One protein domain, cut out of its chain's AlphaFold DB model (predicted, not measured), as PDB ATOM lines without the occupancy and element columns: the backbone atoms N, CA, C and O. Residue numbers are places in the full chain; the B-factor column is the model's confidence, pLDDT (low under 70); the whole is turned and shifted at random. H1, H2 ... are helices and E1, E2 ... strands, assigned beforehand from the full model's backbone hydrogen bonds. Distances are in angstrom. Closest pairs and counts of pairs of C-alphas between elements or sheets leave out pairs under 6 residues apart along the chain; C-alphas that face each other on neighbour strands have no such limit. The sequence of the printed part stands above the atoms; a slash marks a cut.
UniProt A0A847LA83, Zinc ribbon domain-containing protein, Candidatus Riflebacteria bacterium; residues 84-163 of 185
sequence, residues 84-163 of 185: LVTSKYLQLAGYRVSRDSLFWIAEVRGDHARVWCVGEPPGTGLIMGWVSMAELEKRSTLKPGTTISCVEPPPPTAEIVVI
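What this domain is: This is residues 84 to 163 of the 185 residues of the protein "Zinc ribbon domain-containing protein" of Candidatus Riflebacteria bacterium (UniProt A0A847LA83). A strongly twisted sheet of four strands has a small two-stranded hairpin, E1 and E2, crossing over part of one face, a small sandwich only partly face to face. The short helix H1 sits at the end of E5, and the chain then returns in a long loop past the E3 edge to the last strand, E6, at the other edge. The printed part has 80 residues, with six named strands and one named helix in the order E1 E2 E3 E4 E5 H1 E6, and is mostly strand. The larger sheet is mixed, in the order E3 E4 E5 E6. The whole is compact, with a radius of gyration of the C-alphas of 11.8 A and spans of 33 by 25 by 18 A.

How they stand to each other: Start at E1, residues 89 to 92, and E2, residues 95 to 98, an antiparallel hairpin; look for N 90 and O 97, 2.9 A apart. Next come E3, residues 102 to 109, E4, residues 112 to 118, and E5, residues 126 to 132, a meander, each strand the antiparallel neighbour of the one before. Between E3 and E4 find N 104 and O 116, 2.8 A apart; between E4 and E5, N 113 and O 131, 2.8 A. E5, H1, residues 133 to 139, and E6, residues 160 to 163, make a strand-helix-strand unit, two parallel neighbour strands with a helix between; N 161 and O 126 are 2.8 A apart. The two sheets form a sandwich, two sheets face to face, their strands at 63 degrees. The closest C-alphas of E1 and E5 are those of Leu 92 and Gly 129, 5.2 A apart. H1 is on the larger sheet but over none of its strands. The closest C-alphas of E1 and H1 are those of Leu 90 and Arg 139, 6.1 A apart. In H1 every O i to N i+4 pair is within hydrogen-bond range. E1 and E3 are apart.

Where its parts are: Find C-alpha 89 at (196.313, 209.993, 165.488), where E1 begins; E1 is 9.5 A long and E2 9.8 A. From C-alpha 102 at (204.556, 206.842, 157.883), E3 runs 20.8 A and bends by 57 degrees at residue 106. E4 is 19.8 A long, E5 19.2 A and H1 9.9 A. E6 runs 9.1 A to C-alpha 163 at (200.564, 223.372, 157.741).

The domain as a whole: The C-alphas farthest apart, those of Pro 122 and Gly 145, are 35.5 A apart. The printed part has no cut. The link from H1 to E6, residues 140 to 159, is long. Confidence is low, with pLDDT under 70, at residues 120 to 124 and 154 to 160.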
ATOM      1  N   LEU A  84     206.618 205.451 162.297       91.94
ATOM      2  CA  LEU A  84     205.227 205.032 162.184       91.94
ATOM      3  C   LEU A  84     204.406 205.615 163.329       91.94
ATOM      4  O   LEU A  84     204.850 205.636 164.480       91.94
ATOM      5  N   VAL A  85     203.197 206.080 163.022       91.88
ATOM      6  CA  VAL A  85     202.250 206.564 164.029       91.88
ATOM      7  C   VAL A  85     201.609 205.374 164.746       91.88
ATOM      8  O   VAL A  85     200.830 204.622 164.168       91.88
ATOM      9  N   THR A  86     201.909 205.206 166.032       89.56
ATOM     10  CA  THR A  86     201.412 204.094 166.864       89.56
ATOM     11  C   THR A  86     200.107 204.439 167.585       89.56
ATOM     12  O   THR A  86     199.315 203.560 167.946       89.56
ATOM     13  N   SER A  87     199.846 205.728 167.799       88.88
ATOM     14  CA  SER A  87     198.606 206.230 168.400       88.88
ATOM     15  C   SER A  87     197.453 206.308 167.398       88.88
ATOM     16  O   SER A  87     197.648 206.175 166.200       88.88
ATOM     17  N   LYS A  88     196.226 206.559 167.883       87.25
ATOM     18  CA  LYS A  88     195.035 206.733 167.022       87.25
ATOM     19  C   LYS A  88     195.214 207.847 165.982       87.25
ATOM     20  O   LYS A  88     194.671 207.756 164.889       87.25
ATOM     21  N   TYR A  89     195.909 208.910 166.371       86.50
ATOM     22  CA  TYR A  89     196.313 209.993 165.488       86.50
ATOM     23  C   TYR A  89     197.541 210.707 166.058       86.50
ATOM     24  O   TYR A  89     197.683 210.787 167.285       86.50
ATOM     25  N   LEU A  90     198.371 211.262 165.174       87.81
ATOM     26  CA  LEU A  90     199.411 212.250 165.470       87.81
ATOM     27  C   LEU A  90     198.899 213.646 165.079       87.81
ATOM     28  O   LEU A  90     198.282 213.802 164.024       87.81
ATOM     29  N   GLN A  91     199.112 214.653 165.931       85.25
ATOM     30  CA  GLN A  91     198.699 216.030 165.644       85.25
ATOM     31  C   GLN A  91     199.833 216.823 164.985       85.25
ATOM     32  O   GLN A  91     200.885 217.006 165.583       85.25
ATOM     33  N   LEU A  92     199.590 217.337 163.778       84.12
ATOM     34  CA  LEU A  92     200.499 218.209 163.030       84.12
ATOM     35  C   LEU A  92     199.845 219.572 162.830       84.12
ATOM     36  O   LEU A  92     199.033 219.724 161.920       84.12
ATOM     37  N   ALA A  93     200.143 220.548 163.694       72.56
ATOM     38  CA  ALA A  93     199.631 221.922 163.578       72.56
ATOM     39  C   ALA A  93     198.104 222.023 163.291       72.56
ATOM     40  O   ALA A  93     197.641 222.878 162.538       72.56
ATOM     41  N   GLY A  94     197.305 221.119 163.881       73.12
ATOM     42  CA  GLY A  94     195.845 221.035 163.701       73.12
ATOM     43  C   GLY A  94     195.355 219.963 162.715       73.12
ATOM     44  O   GLY A  94     194.164 219.653 162.704       73.12
ATOM     45  N   TYR A  95     196.249 219.345 161.946       79.94
ATOM     46  CA  TYR A  95     195.960 218.180 161.112       79.94
ATOM     47  C   TYR A  95     196.145 216.877 161.889       79.94
ATOM     48  O   TYR A  95     196.967 216.795 162.803       79.94
ATOM     49  N   ARG A  96     195.364 215.849 161.545       85.69
ATOM     50  CA  ARG A  96     195.427 214.530 162.182       85.69
ATOM     51  C   ARG A  96     195.948 213.517 161.181       85.69
ATOM     52  O   ARG A  96     195.248 213.188 160.233       85.69
ATOM     53  N   VAL A  97     197.149 213.017 161.434       86.88
ATOM     54  CA  VAL A  97     197.706 211.877 160.706       86.88
ATOM     55  C   VAL A  97     197.222 210.606 161.383       86.88
ATOM     56  O   VAL A  97     197.292 210.510 162.610       86.88
ATOM     57  N   SER A  98     196.690 209.671 160.604       87.56
ATOM     58  CA  SER A  98     196.115 208.417 161.091       87.56
ATOM     59  C   SER A  98     197.166 207.493 161.715       87.56
ATOM     60  O   SER A  98     198.374 207.683 161.574       87.56
ATOM     61  N   ARG A  99     196.689 206.480 162.442       87.94
ATOM     62  CA  ARG A  99     197.522 205.352 162.869       87.94
ATOM     63  C   ARG A  99     198.098 204.636 161.643       87.94
ATOM     64  O   ARG A  99     197.449 204.599 160.606       87.94
ATOM     65  N   ASP A 100     199.288 204.062 161.793       87.44
ATOM     66  CA  ASP A 100     200.001 203.281 160.773       87.44
ATOM     67  C   ASP A 100     200.501 204.099 159.570       87.44
ATOM     68  O   ASP A 100     201.220 203.577 158.720       87.44
ATOM     69  N   SER A 101     200.221 205.404 159.532       88.44
ATOM     70  CA  SER A 101     200.836 206.316 158.576       88.44
ATOM     71  C   SER A 101     202.329 206.495 158.877       88.44
ATOM     72  O   SER A 101     202.747 206.602 160.038       88.44
ATOM     73  N   LEU A 102     203.126 206.563 157.812       89.75
ATOM     74  CA  LEU A 102     204.556 206.842 157.883       89.75
ATOM     75  C   LEU A 102     204.823 208.344 157.805       89.75
ATOM     76  O   LEU A 102     204.198 209.063 157.023       89.75
ATOM     77  N   PHE A 103     205.786 208.803 158.595       90.31
ATOM     78  CA  PHE A 103     206.291 210.166 158.552       90.31
ATOM     79  C   PHE A 103     207.815 210.192 158.670       90.31
ATOM     80  O   PHE A 103     208.445 209.264 159.181       90.31
ATOM     81  N   TRP A 104     208.400 211.291 158.219       91.06
ATOM     82  CA  TRP A 104     209.829 211.561 158.254       91.06
ATOM     83  C   TRP A 104     210.081 212.876 158.974       91.06
ATOM     84  O   TRP A 104     209.227 213.763 159.003       91.06
ATOM     85  N   ILE A 105     211.263 213.006 159.567       90.50
ATOM     86  CA  ILE A 105     211.681 214.231 160.245       90.50
ATOM     87  C   ILE A 105     212.553 215.014 159.270       90.50
ATOM     88  O   ILE A 105     213.592 214.514 158.860       90.50
ATOM     89  N   ALA A 106     212.131 216.217 158.886       87.81
ATOM     90  CA  ALA A 106     212.912 217.104 158.024       87.81
ATOM     91  C   ALA A 106     213.913 217.944 158.816       87.81
ATOM     92  O   ALA A 106     215.002 218.219 158.329       87.81
ATOM     93  N   GLU A 107     213.548 218.376 160.022       85.88
ATOM     94  CA  GLU A 107     214.388 219.257 160.834       85.88
ATOM     95  C   GLU A 107     214.046 219.097 162.318       85.88
ATOM     96  O   GLU A 107     212.891 218.852 162.666       85.88
ATOM     97  N   VAL A 108     215.027 219.283 163.203       86.75
ATOM     98  CA  VAL A 108     214.820 219.353 164.656       86.75
ATOM     99  C   VAL A 108     215.360 220.686 165.174       86.75
ATOM    100  O   VAL A 108     216.511 221.035 164.916       86.75
ATOM    101  N   ARG A 109     214.536 221.438 165.912       85.75
ATOM    102  CA  ARG A 109     214.902 222.695 166.580       85.75
ATOM    103  C   ARG A 109     214.437 222.675 168.031       85.75
ATOM    104  O   ARG A 109     213.255 222.868 168.320       85.75
ATOM    105  N   GLY A 110     215.380 222.498 168.955       87.19
ATOM    106  CA  GLY A 110     215.078 222.433 170.385       87.19
ATOM    107  C   GLY A 110     214.124 221.277 170.694       87.19
ATOM    108  O   GLY A 110     214.429 220.136 170.371       87.19
ATOM    109  N   ASP A 111     212.968 221.588 171.282       86.81
ATOM    110  CA  ASP A 111     211.936 220.604 171.657       86.81
ATOM    111  C   ASP A 111     210.890 220.342 170.551       86.81
ATOM    112  O   ASP A 111     209.869 219.693 170.771       86.81
ATOM    113  N   HIS A 112     211.104 220.880 169.349       86.00
ATOM    114  CA  HIS A 112     210.183 220.712 168.228       86.00
ATOM    115  C   HIS A 112     210.894 220.094 167.030       86.00
ATOM    116  O   HIS A 112     212.038 220.422 166.718       86.00
ATOM    117  N   ALA A 113     210.182 219.228 166.324       88.94
ATOM    118  CA  ALA A 113     210.619 218.638 165.076       88.94
ATOM    119  C   ALA A 113     209.643 219.020 163.965       88.94
ATOM    120  O   ALA A 113     208.421 218.979 164.129       88.94
ATOM    121  N   ARG A 114     210.190 219.403 162.816       88.88
ATOM    122  CA  ARG A 114     209.436 219.564 161.585       88.88
ATOM    123  C   ARG A 114     209.360 218.208 160.919       88.88
ATOM    124  O   ARG A 114     210.382 217.637 160.542       88.88
ATOM    125  N   VAL A 115     208.149 217.704 160.770       90.56
ATOM    126  CA  VAL A 115     207.902 216.394 160.183       90.56
ATOM    127  C   VAL A 115     207.048 216.519 158.942       90.56
ATOM    128  O   VAL A 115     206.296 217.485 158.773       90.56
ATOM    129  N   TRP A 116     207.181 215.532 158.071       89.06
ATOM    130  CA  TRP A 116     206.388 215.436 156.867       89.06
ATOM    131  C   TRP A 116     205.888 214.022 156.637       89.06
ATOM    132  O   TRP A 116     206.547 213.045 156.986       89.06
ATOM    133  N   CYS A 117     204.703 213.914 156.057       87.50
ATOM    134  CA  CYS A 117     204.103 212.648 155.671       87.50
ATOM    135  C   CYS A 117     203.398 212.793 154.325       87.50
ATOM    136  O   CYS A 117     203.027 213.892 153.905       87.50
ATOM    137  N   VAL A 118     203.197 211.668 153.651       82.75
ATOM    138  CA  VAL A 118     202.364 211.623 152.450       82.75
ATOM    139  C   VAL A 118     200.904 211.652 152.900       82.75
ATOM    140  O   VAL A 118     200.509 210.848 153.743       82.75
ATOM    141  N   GLY A 119     200.126 212.610 152.394       70.75
ATOM    142  CA  GLY A 119     198.693 212.692 152.662       70.75
ATOM    143  C   GLY A 119     197.952 211.453 152.164       70.75
ATOM    144  O   GLY A 119     198.319 210.846 151.157       70.75
ATOM    145  N   GLU A 120     196.907 211.061 152.891       64.94
ATOM    146  CA  GLU A 120     196.054 209.946 152.486       64.94
ATOM    147  C   GLU A 120     195.168 210.381 151.295       64.94
ATOM    148  O   GLU A 120     194.674 211.518 151.274       64.94
ATOM    149  N   PRO A 121     194.968 209.527 150.273       53.03
ATOM    150  CA  PRO A 121     194.149 209.867 149.112       53.03
ATOM    151  C   PRO A 121     192.729 210.294 149.530       53.03
ATOM    152  O   PRO A 121     192.161 209.707 150.453       53.03
ATOM    153  N   PRO A 122     192.128 211.307 148.871       52.16
ATOM    154  CA  PRO A 122     192.439 211.814 147.525       52.16
ATOM    155  C   PRO A 122     193.487 212.940 147.462       52.16
ATOM    156  O   PRO A 122     193.785 213.424 146.374       52.16
ATOM    157  N   GLY A 123     194.038 213.378 148.596       56.59
ATOM    158  CA  GLY A 123     195.048 214.432 148.630       56.59
ATOM    159  C   GLY A 123     196.453 213.861 148.496       56.59
ATOM    160  O   GLY A 123     197.066 213.528 149.500       56.59
ATOM    161  N   THR A 124     197.006 213.807 147.282       59.06
ATOM    162  CA  THR A 124     198.413 213.428 147.015       59.06
ATOM    163  C   THR A 124     199.422 214.494 147.483       59.06
ATOM    164  O   THR A 124     200.526 214.600 146.952       59.06
ATOM    165  N   GLY A 125     199.031 215.341 148.435       70.00
ATOM    166  CA  GLY A 125     199.857 216.414 148.964       70.00
ATOM    167  C   GLY A 125     200.800 215.897 150.043       70.00
ATOM    168  O   GLY A 125     200.430 215.055 150.864       70.00
ATOM    169  N   LEU A 126     202.020 216.422 150.066       79.81
ATOM    170  CA  LEU A 126     202.921 216.235 151.197       79.81
ATOM    171  C   LEU A 126     202.470 217.162 152.316       79.81
ATOM    172  O   LEU A 126     202.403 218.377 152.142       79.81
ATOM    173  N   ILE A 127     202.166 216.592 153.471       83.31
ATOM    174  CA  ILE A 127     201.764 217.353 154.646       83.31
ATOM    175  C   ILE A 127     203.014 217.617 155.460       83.31
ATOM    176  O   ILE A 127     203.692 216.677 155.858       83.31
ATOM    177  N   MET A 128     203.309 218.888 155.715       85.94
ATOM    178  CA  MET A 128     204.446 219.307 156.533       85.94
ATOM    179  C   MET A 128     203.979 220.129 157.723       85.94
ATOM    180  O   MET A 128     203.217 221.074 157.546       85.94
ATOM    181  N   GLY A 129     204.485 219.836 158.918       86.88
ATOM    182  CA  GLY A 129     204.127 220.583 160.122       86.88
ATOM    183  C   GLY A 129     205.163 220.464 161.230       86.88
ATOM    184  O   GLY A 129     205.962 219.530 161.259       86.88
ATOM    185  N   TRP A 130     205.143 221.430 162.144       88.31
ATOM    186  CA  TRP A 130     205.894 221.349 163.394       88.31
ATOM    187  C   TRP A 130     205.106 220.549 164.427       88.31
ATOM    188  O   TRP A 130     203.881 220.663 164.524       88.31
ATOM    189  N   VAL A 131     205.819 219.746 165.206       89.50
ATOM    190  CA  VAL A 131     205.267 218.973 166.317       89.50
ATOM    191  C   VAL A 131     206.303 218.902 167.438       89.50
ATOM    192  O   VAL A 131     207.504 218.964 167.177       89.50
ATOM    193  N   SER A 132     205.861 218.812 168.690       89.62
ATOM    194  CA  SER A 132     206.786 218.677 169.817       89.62
ATOM    195  C   SER A 132     207.388 217.272 169.876       89.62
ATOM    196  O   SER A 132     206.735 216.281 169.532       89.62
ATOM    197  N   MET A 133     208.626 217.175 170.360       86.25
ATOM    198  CA  MET A 133     209.320 215.901 170.560       86.25
ATOM    199  C   MET A 133     208.546 214.988 171.519       86.25
ATOM    200  O   MET A 133     208.356 213.812 171.222       86.25
ATOM    201  N   ALA A 134     207.982 215.541 172.598       86.88
ATOM    202  CA  ALA A 134     207.149 214.790 173.540       86.88
ATOM    203  C   ALA A 134     205.899 214.154 172.891       86.88
ATOM    204  O   ALA A 134     205.497 213.046 173.253       86.88
ATOM    205  N   GLU A 135     205.266 214.837 171.930       86.81
ATOM    206  CA  GLU A 135     204.110 214.293 171.206       86.81
ATOM    207  C   GLU A 135     204.547 213.189 170.231       86.81
ATOM    208  O   GLU A 135     203.877 212.158 170.141       86.81
ATOM    209  N   LEU A 136     205.691 213.354 169.556       88.75
ATOM    210  CA  LEU A 136     206.266 212.310 168.706       88.75
ATOM    211  C   LEU A 136     206.605 211.054 169.504       88.75
ATOM    212  O   LEU A 136     206.172 209.967 169.127       88.75
ATOM    213  N   GLU A 137     207.311 211.185 170.622       90.00
ATOM    214  CA  GLU A 137     207.701 210.052 171.468       90.00
ATOM    215  C   GLU A 137     206.491 209.298 172.025       90.00
ATOM    216  O   GLU A 137     206.476 208.071 172.107       90.00
ATOM    217  N   LYS A 138     205.426 210.027 172.369       88.81
ATOM    218  CA  LYS A 138     204.191 209.432 172.883       88.81
ATOM    219  C   LYS A 138     203.382 208.711 171.805       88.81
ATOM    220  O   LYS A 138     202.638 207.777 172.117       88.81
ATOM    221  N   ARG A 139     203.436 209.189 170.559       88.94
ATOM    222  CA  ARG A 139     202.472 208.817 169.509       88.94
ATOM    223  C   ARG A 139     203.057 208.091 168.316       88.94
ATOM    224  O   ARG A 139     202.290 207.704 167.431       88.94
ATOM    225  N   SER A 140     204.367 207.886 168.296       91.19
ATOM    226  CA  SER A 140     205.066 207.211 167.212       91.19
ATOM    227  C   SER A 140     206.017 206.127 167.714       91.19
ATOM    228  O   SER A 140     206.091 205.836 168.905       91.19
ATOM    229  N   THR A 141     206.726 205.495 166.782       89.19
ATOM    230  CA  THR A 141     207.830 204.574 167.068       89.19
ATOM    231  C   THR A 141     209.131 205.280 167.461       89.19
ATOM    232  O   THR A 141     210.101 204.597 167.798       89.19
ATOM    233  N   LEU A 142     209.176 206.619 167.433       86.56
ATOM    234  CA  LEU A 142     210.333 207.402 167.865       86.56
ATOM    235  C   LEU A 142     210.550 207.214 169.371       86.56
ATOM    236  O   LEU A 142     209.700 207.589 170.175       86.56
ATOM    237  N   LYS A 143     211.688 206.635 169.760       86.06
ATOM    238  CA  LYS A 143     212.064 206.494 171.172       86.06
ATOM    239  C   LYS A 143     212.956 207.656 171.622       86.06
ATOM    240  O   LYS A 143     213.771 208.115 170.812       86.06
ATOM    241  N   PRO A 144     212.895 208.055 172.904       81.62
ATOM    242  CA  PRO A 144     213.857 208.995 173.470       81.62
ATOM    243  C   PRO A 144     215.290 208.497 173.238       81.62
ATOM    244  O   PRO A 144     215.577 207.315 173.433       81.62
ATOM    245  N   GLY A 145     216.181 209.382 172.792       75.00
ATOM    246  CA  GLY A 145     217.580 209.043 172.502       75.00
ATOM    247  C   GLY A 145     217.826 208.335 171.160       75.00
ATOM    248  O   GLY A 145     218.957 207.944 170.885       75.00
ATOM    249  N   THR A 146     216.804 208.182 170.310       81.19
ATOM    250  CA  THR A 146     216.997 207.715 168.927       81.19
ATOM    251  C   THR A 146     217.735 208.785 168.127       81.19
ATOM    252  O   THR A 146     217.302 209.935 168.090       81.19
ATOM    253  N   THR A 147     218.821 208.419 167.445       79.94
ATOM    254  CA  THR A 147     219.507 209.331 166.521       79.94
ATOM    255  C   THR A 147     218.572 209.705 165.374       79.94
ATOM    256  O   THR A 147     218.098 208.839 164.637       79.94
ATOM    257  N   ILE A 148     218.292 210.999 165.215       82.38
ATOM    258  CA  ILE A 148     217.405 211.484 164.160       82.38
ATOM    259  C   ILE A 148     218.209 211.815 162.901       82.38
ATOM    260  O   ILE A 148     218.928 212.809 162.862       82.38
ATOM    261  N   SER A 149     218.047 211.009 161.855       80.00
ATOM    262  CA  SER A 149     218.458 211.352 160.495       80.00
ATOM    263  C   SER A 149     217.388 212.245 159.874       80.00
ATOM    264  O   SER A 149     216.258 211.802 159.658       80.00
ATOM    265  N   CYS A 150     217.736 213.509 159.640       83.75
ATOM    266  CA  CYS A 150     216.855 214.467 158.986       83.75
ATOM    267  C   CYS A 150     216.790 214.172 157.483       83.75
ATOM    268  O   CYS A 150     217.822 214.024 156.833       83.75
ATOM    269  N   VAL A 151     215.579 214.072 156.943       84.06
ATOM    270  CA  VAL A 151     215.312 213.751 155.540       84.06
ATOM    271  C   VAL A 151     214.495 214.881 154.939       84.06
ATOM    272  O   VAL A 151     213.361 215.126 155.358       84.06
ATOM    273  N   GLU A 152     215.060 215.561 153.949       80.62
ATOM    274  CA  GLU A 152     214.338 216.580 153.194       80.62
ATOM    275  C   GLU A 152     213.234 215.917 152.350       80.62
ATOM    276  O   GLU A 152     213.448 214.819 151.822       80.62
ATOM    277  N   PRO A 153     212.029 216.510 152.247       75.00
ATOM    278  CA  PRO A 153     210.987 215.972 151.382       75.00
ATOM    279  C   PRO A 153     211.478 215.878 149.927       75.00
ATOM    280  O   PRO A 153     212.282 216.708 149.494       75.00
ATOM    281  N   PRO A 154     210.995 214.888 149.153       68.62
ATOM    282  CA  PRO A 154     211.389 214.741 147.760       68.62
ATOM    283  C   PRO A 154     211.059 216.018 146.963       68.62
ATOM    284  O   PRO A 154     210.068 216.689 147.274       68.62
ATOM    285  N   PRO A 155     211.867 216.359 145.939       60.56
ATOM    286  CA  PRO A 155     211.637 217.531 145.100       60.56
ATOM    287  C   PRO A 155     210.217 217.523 144.503       60.56
ATOM    288  O   PRO A 155     209.610 216.457 144.363       60.56
ATOM    289  N   PRO A 156     209.661 218.705 144.181       58.12
ATOM    290  CA  PRO A 156     208.223 218.956 144.127       58.12
ATOM    291  C   PRO A 156     207.561 218.368 142.873       58.12
ATOM    292  O   PRO A 156     207.166 219.085 141.961       58.12
ATOM    293  N   THR A 157     207.391 217.050 142.842       54.06
ATOM    294  CA  THR A 157     206.386 216.397 141.989       54.06
ATOM    295  C   THR A 157     205.019 216.366 142.689       54.06
ATOM    296  O   THR A 157     203.997 216.161 142.045       54.06
ATOM    297  N   ALA A 158     204.996 216.594 144.009       58.31
ATOM    298  CA  ALA A 158     203.803 216.673 144.845       58.31
ATOM    299  C   ALA A 158     203.666 218.075 145.461       58.31
ATOM    300  O   ALA A 158     204.653 218.676 145.886       58.31
ATOM    301  N   GLU A 159     202.438 218.591 145.527       67.44
ATOM    302  CA  GLU A 159     202.131 219.847 146.216       67.44
ATOM    303  C   GLU A 159     202.453 219.702 147.713       67.44
ATOM    304  O   GLU A 159     201.915 218.827 148.397       67.44
ATOM    305  N   ILE A 160     203.357 220.540 148.230       65.38
ATOM    306  CA  ILE A 160     203.692 220.555 149.655       65.38
ATOM    307  C   ILE A 160     202.710 221.478 150.373       65.38
ATOM    308  O   ILE A 160     202.825 222.703 150.321       65.38
ATOM    309  N   VAL A 161     201.779 220.884 151.110       71.75
ATOM    310  CA  VAL A 161     200.879 221.602 152.008       71.75
ATOM    311  C   VAL A 161     201.613 221.830 153.327       71.75
ATOM    312  O   VAL A 161     201.632 220.982 154.226       71.75
ATOM    313  N   VAL A 162     202.254 222.996 153.444       74.06
ATOM    314  CA  VAL A 162     202.853 223.441 154.707       74.06
ATOM    315  C   VAL A 162     201.736 223.877 155.647       74.06
ATOM    316  O   VAL A 162     201.104 224.920 155.475       74.06
ATOM    317  N   ILE A 163     201.500 223.069 156.672       71.25
ATOM    318  CA  ILE A 163     200.564 223.372 157.741       71.25
ATOM    319  C   ILE A 163     201.283 224.296 158.711       71.25
ATOM    320  O   ILE A 163     202.006 223.878 159.617       71.25
TER     321      ILE A 163